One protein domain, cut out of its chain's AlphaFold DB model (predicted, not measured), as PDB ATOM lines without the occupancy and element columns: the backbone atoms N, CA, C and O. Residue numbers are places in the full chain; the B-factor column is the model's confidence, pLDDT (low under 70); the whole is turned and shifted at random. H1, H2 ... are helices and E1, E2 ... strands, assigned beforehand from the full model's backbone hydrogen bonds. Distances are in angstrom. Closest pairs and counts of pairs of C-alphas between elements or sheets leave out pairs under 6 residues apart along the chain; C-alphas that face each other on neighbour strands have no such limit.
ATOM      1  N   ILE A   3      45.935   7.832  54.402       89.19
ATOM      2  CA  ILE A   3      46.335   9.240  54.469       89.19
ATOM      3  C   ILE A   3      46.626   9.631  55.916       89.19
ATOM      4  O   ILE A   3      45.748   9.586  56.779       89.19
ATOM      5  N   SER A   4      47.849  10.092  56.153       91.06
ATOM      6  CA  SER A   4      48.299  10.676  57.419       91.06
ATOM      7  C   SER A   4      48.665  12.154  57.244       91.06
ATOM      8  O   SER A   4      48.775  12.647  56.121       91.06
ATOM      9  N   TYR A   5      48.861  12.875  58.349       91.25
ATOM     10  CA  TYR A   5      49.143  14.314  58.352       91.25
ATOM     11  C   TYR A   5      50.444  14.594  59.108       91.25
ATOM     12  O   TYR A   5      50.727  13.957  60.121       91.25
ATOM     13  N   GLN A   6      51.256  15.535  58.622       91.31
ATOM     14  CA  GLN A   6      52.487  15.963  59.296       91.31
ATOM     15  C   GLN A   6      52.219  16.724  60.592       91.31
ATOM     16  O   GLN A   6      52.988  16.579  61.538       91.31
ATOM     17  N   HIS A   7      51.139  17.498  60.634       86.56
ATOM     18  CA  HIS A   7      50.775  18.324  61.776       86.56
ATOM     19  C   HIS A   7      49.270  18.255  62.028       86.56
ATOM     20  O   HIS A   7      48.487  18.042  61.098       86.56
ATOM     21  N   GLU A   8      48.864  18.479  63.277       82.94
ATOM     22  CA  GLU A   8      47.456  18.453  63.677       82.94
ATOM     23  C   GLU A   8      46.636  19.548  62.988       82.94
ATOM     24  O   GLU A   8      45.572  19.248  62.455       82.94
ATOM     25  N   TYR A   9      47.181  20.760  62.833       81.75
ATOM     26  CA  TYR A   9      46.489  21.845  62.124       81.75
ATOM     27  C   TYR A   9      46.117  21.475  60.672       81.75
ATOM     28  O   TYR A   9      45.070  21.886  60.173       81.75
ATOM     29  N   LEU A  10      46.937  20.660  59.985       85.06
ATOM     30  CA  LEU A  10      46.617  20.168  58.639       85.06
ATOM     31  C   LEU A  10      45.431  19.210  58.694       85.06
ATOM     32  O   LEU A  10      44.523  19.303  57.873       85.06
ATOM     33  N   ARG A  11      45.413  18.309  59.680       85.81
ATOM     34  CA  ARG A  11      44.292  17.391  59.901       85.81
ATOM     35  C   ARG A  11      43.006  18.165  60.177       85.81
ATOM     36  O   ARG A  11      41.963  17.806  59.633       85.81
ATOM     37  N   GLU A  12      43.074  19.213  60.989       82.44
ATOM     38  CA  GLU A  12      41.916  20.044  61.307       82.44
ATOM     39  C   GLU A  12      41.423  20.842  60.098       82.44
ATOM     40  O   GLU A  12      40.221  20.826  59.833       82.44
ATOM     41  N   CYS A  13      42.330  21.426  59.303       78.31
ATOM     42  CA  CYS A  13      42.016  22.077  58.022       78.31
ATOM     43  C   CYS A  13      41.234  21.158  57.075       78.31
ATOM     44  O   CYS A  13      40.304  21.581  56.395       78.31
ATOM     45  N   CYS A  14      41.541  19.864  57.109       77.38
ATOM     46  CA  CYS A  14      40.874  18.859  56.291       77.38
ATOM     47  C   CYS A  14      39.579  18.308  56.918       77.38
ATOM     48  O   CYS A  14      38.857  17.545  56.273       77.38
ATOM     49  N   ARG A  15      39.279  18.638  58.183       76.06
ATOM     50  CA  ARG A  15      38.124  18.113  58.931       76.06
ATOM     51  C   ARG A  15      37.029  19.156  59.140       76.06
ATOM     52  O   ARG A  15      35.851  18.808  59.085       76.06
ATOM     53  N   LEU A  16      37.398  20.401  59.419       67.44
ATOM     54  CA  LEU A  16      36.458  21.441  59.829       67.44
ATOM     55  C   LEU A  16      35.849  22.148  58.612       67.44
ATOM     56  O   LEU A  16      36.534  22.502  57.662       67.44
ATOM     57  N   LEU A  17      34.530  22.354  58.649       62.66
ATOM     58  CA  LEU A  17      33.779  23.076  57.609       62.66
ATOM     59  C   LEU A  17      33.857  24.598  57.755       62.66
ATOM     60  O   LEU A  17      33.471  25.314  56.834       62.66
ATOM     61  N   ARG A  18      34.275  25.089  58.924       60.12
ATOM     62  CA  ARG A  18      34.259  26.513  59.248       60.12
ATOM     63  C   ARG A  18      35.689  27.054  59.208       60.12
ATOM     64  O   ARG A  18      36.474  26.678  60.077       60.12
ATOM     65  N   PRO A  19      36.010  27.957  58.265       58.47
ATOM     66  CA  PRO A  19      37.292  28.644  58.262       58.47
ATOM     67  C   PRO A  19      37.528  29.351  59.594       58.47
ATOM     68  O   PRO A  19      38.593  29.214  60.146       58.47
ATOM     69  N   ALA A  20      36.512  29.987  60.192       56.69
ATOM     70  CA  ALA A  20      36.660  30.766  61.430       56.69
ATOM     71  C   ALA A  20      37.178  29.985  62.656       56.69
ATOM     72  O   ALA A  20      37.695  30.596  63.584       56.69
ATOM     73  N   SER A  21      37.032  28.653  62.691       56.06
ATOM     74  CA  SER A  21      37.590  27.824  63.777       56.06
ATOM     75  C   SER A  21      39.075  27.507  63.599       56.06
ATOM     76  O   SER A  21      39.700  26.967  64.505       56.06
ATOM     77  N   LEU A  22      39.631  27.816  62.434       56.78
ATOM     78  CA  LEU A  22      41.019  27.599  62.091       56.78
ATOM     79  C   LEU A  22      41.609  28.951  61.709       56.78
ATOM     80  O   LEU A  22      41.045  29.671  60.900       56.78
ATOM     81  N   ASN A  23      42.776  29.312  62.221       59.12
ATOM     82  CA  ASN A  23      43.497  30.485  61.713       59.12
ATOM     83  C   ASN A  23      44.079  30.198  60.308       59.12
ATOM     84  O   ASN A  23      45.274  30.348  60.074       59.12
ATOM     85  N   THR A  24      43.256  29.692  59.386       66.50
ATOM     86  CA  THR A  24      43.613  29.351  58.013       66.50
ATOM     87  C   THR A  24      43.277  30.504  57.093       66.50
ATOM     88  O   THR A  24      42.172  31.037  57.140       66.50
ATOM     89  N   SER A  25      44.184  30.802  56.172       74.19
ATOM     90  CA  SER A  25      43.983  31.770  55.092       74.19
ATOM     91  C   SER A  25      43.112  31.237  53.941       74.19
ATOM     92  O   SER A  25      43.151  31.802  52.854       74.19
ATOM     93  N   PHE A  26      42.387  30.130  54.143       80.75
ATOM     94  CA  PHE A  26      41.576  29.485  53.109       80.75
ATOM     95  C   PHE A  26      40.109  29.901  53.205       80.75
ATOM     96  O   PHE A  26      39.517  29.930  54.285       80.75
ATOM     97  N   THR A  27      39.493  30.159  52.058       83.56
ATOM     98  CA  THR A  27      38.053  30.380  51.941       83.56
ATOM     99  C   THR A  27      37.274  29.077  52.150       83.56
ATOM    100  O   THR A  27      37.797  27.968  52.033       83.56
ATOM    101  N   THR A  28      35.966  29.180  52.402       82.81
ATOM    102  CA  THR A  28      35.090  28.000  52.514       82.81
ATOM    103  C   THR A  28      35.095  27.137  51.244       82.81
ATOM    104  O   THR A  28      34.978  25.915  51.342       82.81
ATOM    105  N   LEU A  29      35.215  27.744  50.057       84.06
ATOM    106  CA  LEU A  29      35.280  27.011  48.786       84.06
ATOM    107  C   LEU A  29      36.587  26.222  48.671       84.06
ATOM    108  O   LEU A  29      36.553  25.035  48.356       84.06
ATOM    109  N   GLU A  30      37.712  26.841  49.025       86.19
ATOM    110  CA  GLU A  30      39.023  26.185  49.047       86.19
ATOM    111  C   GLU A  30      39.053  25.033  50.060       86.19
ATOM    112  O   GLU A  30      39.538  23.949  49.748       86.19
ATOM    113  N   ILE A  31      38.451  25.206  51.241       85.06
ATOM    114  CA  ILE A  31      38.317  24.125  52.231       85.06
ATOM    115  C   ILE A  31      37.470  22.970  51.679       85.06
ATOM    116  O   ILE A  31      37.835  21.805  51.847       85.06
ATOM    117  N   LYS A  32      36.345  23.253  51.007       85.62
ATOM    118  CA  LYS A  32      35.532  22.208  50.360       85.62
ATOM    119  C   LYS A  32      36.343  21.446  49.313       85.62
ATOM    120  O   LYS A  32      36.283  20.220  49.291       85.62
ATOM    121  N   PHE A  33      37.123  22.161  48.510       87.00
ATOM    122  CA  PHE A  33      37.996  21.574  47.504       87.00
ATOM    123  C   PHE A  33      39.087  20.678  48.117       87.00
ATOM    124  O   PHE A  33      39.207  19.510  47.750       87.00
ATOM    125  N   ILE A  34      39.816  21.175  49.122       89.25
ATOM    126  CA  ILE A  34      40.830  20.402  49.860       89.25
ATOM    127  C   ILE A  34      40.229  19.095  50.391       89.25
ATOM    128  O   ILE A  34      40.837  18.027  50.298       89.25
ATOM    129  N   ARG A  35      39.010  19.161  50.934       88.88
ATOM    130  CA  ARG A  35      38.298  17.987  51.448       88.88
ATOM    131  C   ARG A  35      37.906  17.006  50.351       88.88
ATOM    132  O   ARG A  35      38.033  15.808  50.590       88.88
ATOM    133  N   ALA A  36      37.463  17.494  49.194       90.38
ATOM    134  CA  ALA A  36      37.162  16.656  48.036       90.38
ATOM    135  C   ALA A  36      38.414  15.889  47.583       90.38
ATOM    136  O   ALA A  36      38.395  14.663  47.579       90.38
ATOM    137  N   CYS A  37      39.546  16.581  47.402       90.88
ATOM    138  CA  CYS A  37      40.820  15.939  47.058       90.88
ATOM    139  C   CYS A  37      41.212  14.832  48.044       90.88
ATOM    140  O   CYS A  37      41.659  13.752  47.669       90.88
ATOM    141  N   ILE A  38      41.063  15.087  49.343       90.69
ATOM    142  CA  ILE A  38      41.428  14.103  50.366       90.69
ATOM    143  C   ILE A  38      40.463  12.919  50.377       90.69
ATOM    144  O   ILE A  38      40.889  11.801  50.668       90.69
ATOM    145  N   ALA A  39      39.183  13.146  50.085       90.81
ATOM    146  CA  ALA A  39      38.210  12.073  49.932       90.81
ATOM    147  C   ALA A  39      38.571  11.177  48.738       90.81
ATOM    148  O   ALA A  39      38.646   9.962  48.917       90.81
ATOM    149  N   ASP A  40      38.910  11.770  47.591       91.50
ATOM    150  CA  ASP A  40      39.322  11.043  46.384       91.50
ATOM    151  C   ASP A  40      40.602  10.233  46.618       91.50
ATOM    152  O   ASP A  40      40.674   9.050  46.282       91.50
ATOM    153  N   LEU A  41      41.594  10.825  47.294       89.94
ATOM    154  CA  LEU A  41      42.805  10.111  47.702       89.94
ATOM    155  C   LEU A  41      42.495   8.925  48.620       89.94
ATOM    156  O   LEU A  41      43.083   7.859  48.478       89.94
ATOM    157  N   ARG A  42      41.587   9.082  49.589       89.56
ATOM    158  CA  ARG A  42      41.223   7.987  50.503       89.56
ATOM    159  C   ARG A  42      40.492   6.861  49.779       89.56
ATOM    160  O   ARG A  42      40.757   5.702  50.104       89.56
ATOM    161  N   ALA A  43      39.628   7.202  48.823       89.50
ATOM    162  CA  ALA A  43      38.832   6.259  48.044       89.50
ATOM    163  C   ALA A  43      39.679   5.410  47.078       89.50
ATOM    164  O   ALA A  43      39.376   4.237  46.881       89.50
ATOM    165  N   ALA A  44      40.764   5.964  46.531       86.06
ATOM    166  CA  ALA A  44      41.651   5.261  45.606       86.06
ATOM    167  C   ALA A  44      42.623   4.311  46.340       86.06
ATOM    168  O   ALA A  44      43.305   4.760  47.260       86.06
ATOM    169  N   PRO A  45      42.744   3.015  46.000       82.38
ATOM    170  CA  PRO A  45      43.731   2.116  46.615       82.38
ATOM    171  C   PRO A  45      45.184   2.552  46.361       82.38
ATOM    172  O   PRO A  45      45.973   2.599  47.315       82.38
ATOM    173  N   LYS A  46      45.495   2.927  45.110       83.56
ATOM    174  CA  LYS A  46      46.793   3.435  44.640       83.56
ATOM    175  C   LYS A  46      46.637   4.833  44.026       83.56
ATOM    176  O   LYS A  46      45.537   5.242  43.662       83.56
ATOM    177  N   LEU A  47      47.729   5.589  43.893       83.25
ATOM    178  CA  LEU A  47      47.694   6.947  43.337       83.25
ATOM    179  C   LEU A  47      47.246   6.973  41.871       83.25
ATOM    180  O   LEU A  47      46.531   7.889  41.482       83.25
ATOM    181  N   ASN A  48      47.595   5.943  41.094       84.50
ATOM    182  CA  ASN A  48      47.167   5.808  39.697       84.50
ATOM    183  C   ASN A  48      45.650   5.575  39.547       84.50
ATOM    184  O   ASN A  48      45.114   5.823  38.472       84.50
ATOM    185  N   ASP A  49      44.966   5.121  40.603       85.25
ATOM    186  CA  ASP A  49      43.508   4.937  40.616       85.25
ATOM    187  C   ASP A  49      42.774   6.224  41.033       85.25
ATOM    188  O   ASP A  49      41.543   6.281  41.042       85.25
ATOM    189  N   CYS A  50      43.517   7.253  41.452       87.38
ATOM    190  CA  CYS A  50      42.949   8.507  41.918       87.38
ATOM    191  C   CYS A  50      42.575   9.392  40.717       87.38
ATOM    192  O   CYS A  50      43.419   9.622  39.854       87.38
ATOM    193  N   PRO A  51      41.353   9.959  40.669       89.31
ATOM    194  CA  PRO A  51      40.917  10.806  39.554       89.31
ATOM    195  C   PRO A  51      41.591  12.190  39.528       89.31
ATOM    196  O   PRO A  51      41.325  12.992  38.635       89.31
ATOM    197  N   LEU A  52      42.433  12.500  40.515       89.69
ATOM    198  CA  LEU A  52      43.103  13.788  40.634       89.69
ATOM    199  C   LEU A  52      44.302  13.875  39.690       89.69
ATOM    200  O   LEU A  52      45.092  12.941  39.579       89.69
ATOM    201  N   SER A  53      44.505  15.047  39.091       89.69
ATOM    202  CA  SER A  53      45.773  15.356  38.431       89.69
ATOM    203  C   SER A  53      46.856  15.612  39.480       89.69
ATOM    204  O   SER A  53      46.660  16.376  40.431       89.69
ATOM    205  N   TYR A  54      48.013  14.974  39.316       90.31
ATOM    206  CA  TYR A  54      49.135  15.127  40.232       90.31
ATOM    207  C   TYR A  54      50.481  15.122  39.513       90.31
ATOM    208  O   TYR A  54      50.668  14.523  38.458       90.31
ATOM    209  N   PHE A  55      51.463  15.753  40.150       90.69
ATOM    210  CA  PHE A  55      52.865  15.678  39.774       90.69
ATOM    211  C   PHE A  55      53.635  14.863  40.814       90.69
ATOM    212  O   PHE A  55      53.666  15.215  41.993       90.69
ATOM    213  N   ARG A  56      54.281  13.771  40.389       89.44
ATOM    214  CA  ARG A  56      55.118  12.936  41.262       89.44
ATOM    215  C   ARG A  56      56.591  13.311  41.102       89.44
ATOM    216  O   ARG A  56      57.206  13.012  40.080       89.44
ATOM    217  N   ASN A  57      57.183  13.902  42.136       87.56
ATOM    218  CA  ASN A  57      58.618  14.162  42.198       87.56
ATOM    219  C   ASN A  57      59.340  12.964  42.829       87.56
ATOM    220  O   ASN A  57      59.351  12.797  44.049       87.56
ATOM    221  N   ARG A  58      59.978  12.141  41.990       84.62
ATOM    222  CA  ARG A  58      60.718  10.951  42.444       84.62
ATOM    223  C   ARG A  58      61.942  11.291  43.300       84.62
ATOM    224  O   ARG A  58      62.196  10.592  44.270       84.62
ATOM    225  N   HIS A  59      62.642  12.391  43.011       83.94
ATOM    226  CA  HIS A  59      63.845  12.796  43.756       83.94
ATOM    227  C   HIS A  59      63.530  13.148  45.213       83.94
ATOM    228  O   HIS A  59      64.305  12.850  46.114       83.94
ATOM    229  N   GLN A  60      62.380  13.782  45.447       84.56
ATOM    230  CA  GLN A  60      61.940  14.189  46.785       84.56
ATOM    231  C   GLN A  60      60.952  13.199  47.414       84.56
ATOM    232  O   GLN A  60      60.555  13.367  48.569       84.56
ATOM    233  N   ASN A  61      60.559  12.168  46.663       87.19
ATOM    234  CA  ASN A  61      59.502  11.228  47.002       87.19
ATOM    235  C   ASN A  61      58.198  11.927  47.437       87.19
ATOM    236  O   ASN A  61      57.598  11.610  48.470       87.19
ATOM    237  N   THR A  62      57.790  12.933  46.658       90.31
ATOM    238  CA  THR A  62      56.592  13.740  46.911       90.31
ATOM    239  C   THR A  62      55.591  13.659  45.767       90.31
ATOM    240  O   THR A  62      55.932  13.396  44.614       90.31
ATOM    241  N   VAL A  63      54.330  13.896  46.113       91.75
ATOM    242  CA  VAL A  63      53.212  14.067  45.191       91.75
ATOM    243  C   VAL A  63      52.648  15.457  45.423       91.75
ATOM    244  O   VAL A  63      52.367  15.837  46.561       91.75
ATOM    245  N   GLU A  64      52.499  16.216  44.351       92.81
ATOM    246  CA  GLU A  64      51.849  17.516  44.356       92.81
ATOM    247  C   GLU A  64      50.516  17.406  43.630       92.81
ATOM    248  O   GLU A  64      50.484  17.047  42.457       92.81
ATOM    249  N   ILE A  65      49.431  17.749  44.312       91.94
ATOM    250  CA  ILE A  65      48.103  17.881  43.709       91.94
ATOM    251  C   ILE A  65      47.828  19.371  43.603       91.94
ATOM    252  O   ILE A  65      48.012  20.102  44.584       91.94
ATOM    253  N   ARG A  66      47.448  19.825  42.411       86.56
ATOM    254  CA  ARG A  66      47.159  21.232  42.138       86.56
ATOM    255  C   ARG A  66      45.812  21.364  41.462       86.56
ATOM    256  O   ARG A  66      45.549  20.654  40.498       86.56
ATOM    257  N   ASP A  67      45.030  22.317  41.940       79.38
ATOM    258  CA  ASP A  67      43.847  22.803  41.244       79.38
ATOM    259  C   ASP A  67      43.621  24.270  41.609       79.38
ATOM    260  O   ASP A  67      43.609  24.639  42.789       79.38
ATOM    261  N   GLY A  68      43.510  25.114  40.585       82.19
ATOM    262  CA  GLY A  68      43.500  26.565  40.731       82.19
ATOM    263  C   GLY A  68      44.649  27.076  41.608       82.19
ATOM    264  O   GLY A  68      45.823  26.787  41.363       82.19
ATOM    265  N   SER A  69      44.287  27.825  42.648       84.62
ATOM    266  CA  SER A  69      45.201  28.426  43.617       84.62
ATOM    267  C   SER A  69      45.642  27.466  44.726       84.62
ATOM    268  O   SER A  69      46.444  27.836  45.578       84.62
ATOM    269  N   ILE A  70      45.135  26.231  44.776       88.81
ATOM    270  CA  ILE A  70      45.411  25.308  45.876       88.81
ATOM    271  C   ILE A  70      46.435  24.262  45.464       88.81
ATOM    272  O   ILE A  70      46.296  23.558  44.464       88.81
ATOM    273  N   LYS A  71      47.462  24.112  46.303       91.00
ATOM    274  CA  LYS A  71      48.492  23.083  46.172       91.00
ATOM    275  C   LYS A  71      48.569  22.232  47.436       91.00
ATOM    276  O   LYS A  71      48.908  22.733  48.509       91.00
ATOM    277  N   ILE A  72      48.329  20.930  47.303       92.50
ATOM    278  CA  ILE A  72      48.495  19.935  48.371       92.50
ATOM    279  C   ILE A  72      49.789  19.161  48.112       92.50
ATOM    280  O   ILE A  72      49.987  18.612  47.030       92.50
ATOM    281  N   ILE A  73      50.681  19.115  49.105       93.38
ATOM    282  CA  ILE A  73      51.964  18.408  49.017       93.38
ATOM    283  C   ILE A  73      51.953  17.211  49.959       93.38
ATOM    284  O   ILE A  73      51.897  17.349  51.187       93.38
ATOM    285  N   CYS A  74      52.099  16.031  49.375       93.12
ATOM    286  CA  CYS A  74      52.157  14.757  50.065       93.12
ATOM    287  C   CYS A  74      53.564  14.160  49.966       93.12
ATOM    288  O   CYS A  74      54.182  14.199  48.908       93.12
ATOM    289  N   LYS A  75      54.067  13.567  51.049       91.31
ATOM    290  CA  LYS A  75      55.229  12.673  51.017       91.31
ATOM    291  C   LYS A  75      54.736  11.240  50.867       91.31
ATOM    292  O   LYS A  75      53.832  10.830  51.599       91.31
ATOM    293  N   ILE A  76      55.330  10.487  49.953       87.88
ATOM    294  CA  ILE A  76      55.044   9.060  49.803       87.88
ATOM    295  C   ILE A  76      55.783   8.320  50.925       87.88
ATOM    296  O   ILE A  76      56.990   8.489  51.102       87.88
ATOM    297  N   ILE A  77      55.056   7.554  51.739       83.12
ATOM    298  CA  ILE A  77      55.626   6.806  52.873       83.12
ATOM    299  C   ILE A  77      55.941   5.363  52.465       83.12
ATOM    300  O   ILE A  77      56.934   4.803  52.915       83.12
ATOM    301  N   SER A  78      55.113   4.757  51.615       69.88
ATOM    302  CA  SER A  78      55.385   3.440  51.035       69.88
ATOM    303  C   SER A  78      56.350   3.597  49.859       69.88
ATOM    304  O   SER A  78      55.983   4.123  48.816       69.88
ATOM    305  N   SER A  79      57.597   3.175  50.049       54.56
ATOM    306  CA  SER A  79      58.736   3.371  49.142       54.56
ATOM    307  C   SER A  79      58.724   2.531  47.862       54.56
ATOM    308  O   SER A  79      59.701   2.568  47.121       54.56
ATOM    309  N   PHE A  80      57.686   1.738  47.601       52.69
ATOM    310  CA  PHE A  80      57.681   0.867  46.432       52.69
ATOM    311  C   PHE A  80      57.138   1.616  45.222       52.69
ATOM    312  O   PHE A  80      56.011   2.102  45.232       52.69
ATOM    313  N   ASP A  81      57.944   1.684  44.163       51.16
ATOM    314  CA  ASP A  81      57.520   2.193  42.856       51.16
ATOM    315  C   ASP A  81      56.369   1.381  42.251       51.16
ATOM    316  O   ASP A  81      55.665   1.886  41.379       51.16
ATOM    317  N   ASN A  82      56.166   0.161  42.756       49.84
ATOM    318  CA  ASN A  82      55.076  -0.729  42.405       49.84
ATOM    319  C   ASN A  82      54.620  -1.485  43.672       49.84
ATOM    320  O   ASN A  82      55.165  -2.552  43.971       49.84
ATOM    321  N   PRO A  83      53.714  -0.922  44.493       56.09
ATOM    322  CA  PRO A  83      53.139  -1.668  45.608       56.09
ATOM    323  C   PRO A  83      52.460  -2.923  45.046       56.09
ATOM    324  O   PRO A  83      51.725  -2.835  44.054       56.09
ATOM    325  N   MET A  84      52.726  -4.083  45.662       58.34
ATOM    326  CA  MET A  84      52.010  -5.323  45.337       58.34
ATOM    327  C   MET A  84      50.493  -5.071  45.399       58.34
ATOM    328  O   MET A  84      50.051  -4.134  46.063       58.34
ATOM    329  N   ASP A  85      49.685  -5.842  44.673       56.00
ATOM    330  CA  ASP A  85      48.246  -5.557  44.528       56.00
ATOM    331  C   ASP A  85      47.464  -5.540  45.851       56.00
ATOM    332  O   ASP A  85      46.397  -4.934  45.935       56.00
ATOM    333  N   ASP A  86      48.032  -6.117  46.906       56.09
ATOM    334  CA  ASP A  86      47.532  -6.116  48.277       56.09
ATOM    335  C   ASP A  86      48.013  -4.919  49.130       56.09
ATOM    336  O   ASP A  86      47.520  -4.698  50.240       56.09
ATOM    337  N   GLN A  87      48.962  -4.116  48.642       60.97
ATOM    338  CA  GLN A  87      49.552  -3.011  49.391       60.97
ATOM    339  C   GLN A  87      48.832  -1.684  49.133       60.97
ATOM    340  O   GLN A  87      48.931  -1.066  48.076       60.97
ATOM    341  N   ILE A  88      48.158  -1.192  50.174       60.00
ATOM    342  CA  ILE A  88      47.553   0.142  50.196       60.00
ATOM    343  C   ILE A  88      48.666   1.196  50.254       60.00
ATOM    344  O   ILE A  88      49.425   1.247  51.231       60.00
ATOM    345  N   GLU A  89      48.724   2.083  49.257       70.00
ATOM    346  CA  GLU A  89      49.674   3.196  49.263       70.00
ATOM    347  C   GLU A  89      49.458   4.109  50.478       70.00
ATOM    348  O   GLU A  89      48.336   4.315  50.962       70.00
ATOM    349  N   ARG A  90      50.560   4.655  51.001       82.12
ATOM    350  CA  ARG A  90      50.549   5.517  52.185       82.12
ATOM    351  C   ARG A  90      51.085   6.894  51.839       82.12
ATOM    352  O   ARG A  90      52.266   7.032  51.513       82.12
ATOM    353  N   LEU A  91      50.250   7.916  51.994       89.81
ATOM    354  CA  LEU A  91      50.657   9.310  51.843       89.81
ATOM    355  C   LEU A  91      50.641  10.038  53.184       89.81
ATOM    356  O   LEU A  91      49.798   9.806  54.055       89.81
ATOM    357  N   LYS A  92      51.579  10.971  53.329       91.81
ATOM    358  CA  LYS A  92      51.611  11.949  54.413       91.81
ATOM    359  C   LYS A  92      51.392  13.338  53.846       91.81
ATOM    360  O   LYS A  92      52.276  13.846  53.163       91.81
ATOM    361  N   ILE A  93      50.271  13.981  54.146       92.69
ATOM    362  CA  ILE A  93      50.065  15.389  53.794       92.69
ATOM    363  C   ILE A  93      51.019  16.223  54.645       92.69
ATOM    364  O   ILE A  93      50.946  16.218  55.877       92.69
ATOM    365  N   THR A  94      51.943  16.909  53.981       92.31
ATOM    366  CA  THR A  94      52.987  17.711  54.629       92.31
ATOM    367  C   THR A  94      52.690  19.196  54.581       92.31
ATOM    368  O   THR A  94      53.058  19.901  55.518       92.31
ATOM    369  N   LYS A  95      52.035  19.674  53.515       91.12
ATOM    370  CA  LYS A  95      51.672  21.083  53.333       91.12
ATOM    371  C   LYS A  95      50.401  21.212  52.499       91.12
ATOM    372  O   LYS A  95      50.163  20.401  51.605       91.12
ATOM    373  N   ILE A  96      49.639  22.265  52.767       89.31
ATOM    374  CA  ILE A  96      48.554  22.759  51.917       89.31
ATOM    375  C   ILE A  96      48.809  24.253  51.757       89.31
ATOM    376  O   ILE A  96      49.028  24.942  52.752       89.31
ATOM    377  N   LEU A  97      48.865  24.730  50.521       88.38
ATOM    378  CA  LEU A  97      49.259  26.092  50.183       88.38
ATOM    379  C   LEU A  97      48.187  26.731  49.306       88.38
ATOM    380  O   LEU A  97      47.634  26.060  48.437       88.38
ATOM    381  N   ASN A  98      47.964  28.027  49.514       84.75
ATOM    382  CA  ASN A  98      47.336  28.894  48.528       84.75
ATOM    383  C   ASN A  98      48.465  29.573  47.731       84.75
ATOM    384  O   ASN A  98      49.274  30.303  48.308       84.75
ATOM    385  N   THR A  99      48.587  29.267  46.444       80.50
ATOM    386  CA  THR A  99      49.647  29.766  45.566       80.50
ATOM    387  C   THR A  99      49.457  31.230  45.190       80.50
ATOM    388  O   THR A  99      50.458  31.897  44.940       80.50
ATOM    389  N   ASP A 100      48.233  31.754  45.233       72.75
ATOM    390  CA  ASP A 100      47.966  33.164  44.918       72.75
ATOM    391  C   ASP A 100      48.537  34.070  46.016       72.75
ATOM    392  O   ASP A 100      49.208  35.060  45.739       72.75
ATOM    393  N   LEU A 101      48.410  33.648  47.278       60.16
ATOM    394  CA  LEU A 101      48.998  34.349  48.424       60.16
ATOM    395  C   LEU A 101      50.536  34.283  48.464       60.16
ATOM    396  O   LEU A 101      51.162  35.091  49.146       60.16
ATOM    397  N   GLN A 102      51.173  33.338  47.757       55.09
ATOM    398  CA  GLN A 102      52.641  33.276  47.682       55.09
ATOM    399  C   GLN A 102      53.230  34.258  46.664       55.09
ATOM    400  O   GLN A 102      54.350  34.734  46.870       55.09
ATOM    401  N   LEU A 103      52.485  34.601  45.609       48.97
ATOM    402  CA  LEU A 103      52.922  35.577  44.608       48.97
ATOM    403  C   LEU A 103      52.988  36.999  45.193       48.97
ATOM    404  O   LEU A 103      53.935  37.732  44.907       48.97
ATOM    405  N   ASP A 104      52.074  37.344  46.104       37.41
ATOM    406  CA  ASP A 104      52.044  38.653  46.778       37.41
ATOM    407  C   ASP A 104      53.192  38.883  47.778       37.41
ATOM    408  O   ASP A 104      53.546  40.022  48.092       37.41
ATOM    409  N   VAL A 105      53.808  37.812  48.288       44.22
ATOM    410  CA  VAL A 105      54.958  37.919  49.204       44.22
ATOM    411  C   VAL A 105      56.267  38.078  48.427       44.22
ATOM    412  O   VAL A 105      57.159  38.802  48.869       44.22
ATOM    413  N   GLN A 106      56.385  37.450  47.254       39.41
ATOM    414  CA  GLN A 106      57.573  37.591  46.405       39.41
ATOM    415  C   GLN A 106      57.609  38.934  45.665       39.41
ATOM    416  O   GLN A 106      58.680  39.527  45.537       39.41
ATOM    417  N   SER A 107      56.458  39.468  45.249       40.69
ATOM    418  CA  SER A 107      56.379  40.775  44.584       40.69
ATOM    419  C   SER A 107      56.783  41.942  45.496       40.69
ATOM    420  O   SER A 107      57.365  42.915  45.022       40.69
ATOM    421  N   LYS A 108      56.582  41.833  46.818       42.59
ATOM    422  CA  LYS A 108      57.032  42.848  47.791       42.59
ATOM    423  C   LYS A 108      58.540  42.858  48.048       42.59
ATOM    424  O   LYS A 108      59.044  43.858  48.553       42.59
ATOM    425  N   HIS A 109      59.262  41.790  47.712       44.38
ATOM    426  CA  HIS A 109      60.707  41.710  47.947       44.38
ATOM    427  C   HIS A 109      61.567  42.197  46.771       44.38
ATOM    428  O   HIS A 109      62.746  42.469  46.982       44.38
TER     429      HIS A 109
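AT A GLANCE: This is residues 3 to 109 of the 112 residues of an uncharacterized protein of marine sediment metagenome (UniProt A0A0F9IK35). A strongly twisted five-stranded sheet has the long helix H2 packed along one face and short H1 beside its edge strand E1, making two layers, a sheet with helices on one face. H3 follows E5 at one end, where residues 103 to 109 stick out; the loop of residues 77 to 89 lies at the other end. The printed part has 107 residues, with three named helices and five named strands in the order E1 H1 H2 E2 E3 E4 E5 H3, class mixed; the mixed sheet runs E1, E5, E4, E3, E2. It is compact, with a radius of gyration of the C-alphas of 14.6 A and spans of 46 by 32 by 23 A.

HOW THE PARTS SIT: E2, residues 54 to 57, E3, 62 to 67, E4, 70 to 76, and E5, 90 to 98, form a meander of hairpins, each strand the antiparallel neighbour of the one before. Within hydrogen-bond range are N 64 and O 55 at 2.8 A, N 65 and O 72 at 2.9 A, and N 73 and O 95 at 2.9 A. E1, residues 3 to 5, is parallel to E5, with N 93 and O 4 at 2.8 A. H2, residues 28 to 43, is on the sheet at a height of 9.2 A, along the strands at 27 degrees to E4 on the local plane; their closest C-alphas, of Glu 30 and Ile 70, are 7.2 A apart. H1, residues 8 to 13, is on the sheet over none of its strands; its closest C-alphas to E5 are Leu 10 and Lys 95, 7.4 A. H3, residues 100 to 107, is not on the sheet and is apart from H2. Every O i to N i+4 pair is within hydrogen-bond range in H1 and H2, and 2 of 4 in H3.

IN THESE COORDINATES: E5 spans 23.9 A and bends by 51 degrees at residue 94; H2 spans 22.5 A and E4 19.3 A. C-alpha 3 opens E1 at (46.335, 9.240, 54.469), and C-alpha 107 ends H3 at (56.379, 40.775, 44.584).

THE WHOLE: The farthest C-alphas, of Asp 86 and Lys 108, are 49.9 A apart. The printed part has no cut; the links H1 to H2 and E4 to E5 are long. pLDDT is under 70 in residues 16 to 24, 78 to 88 and 101 to 109.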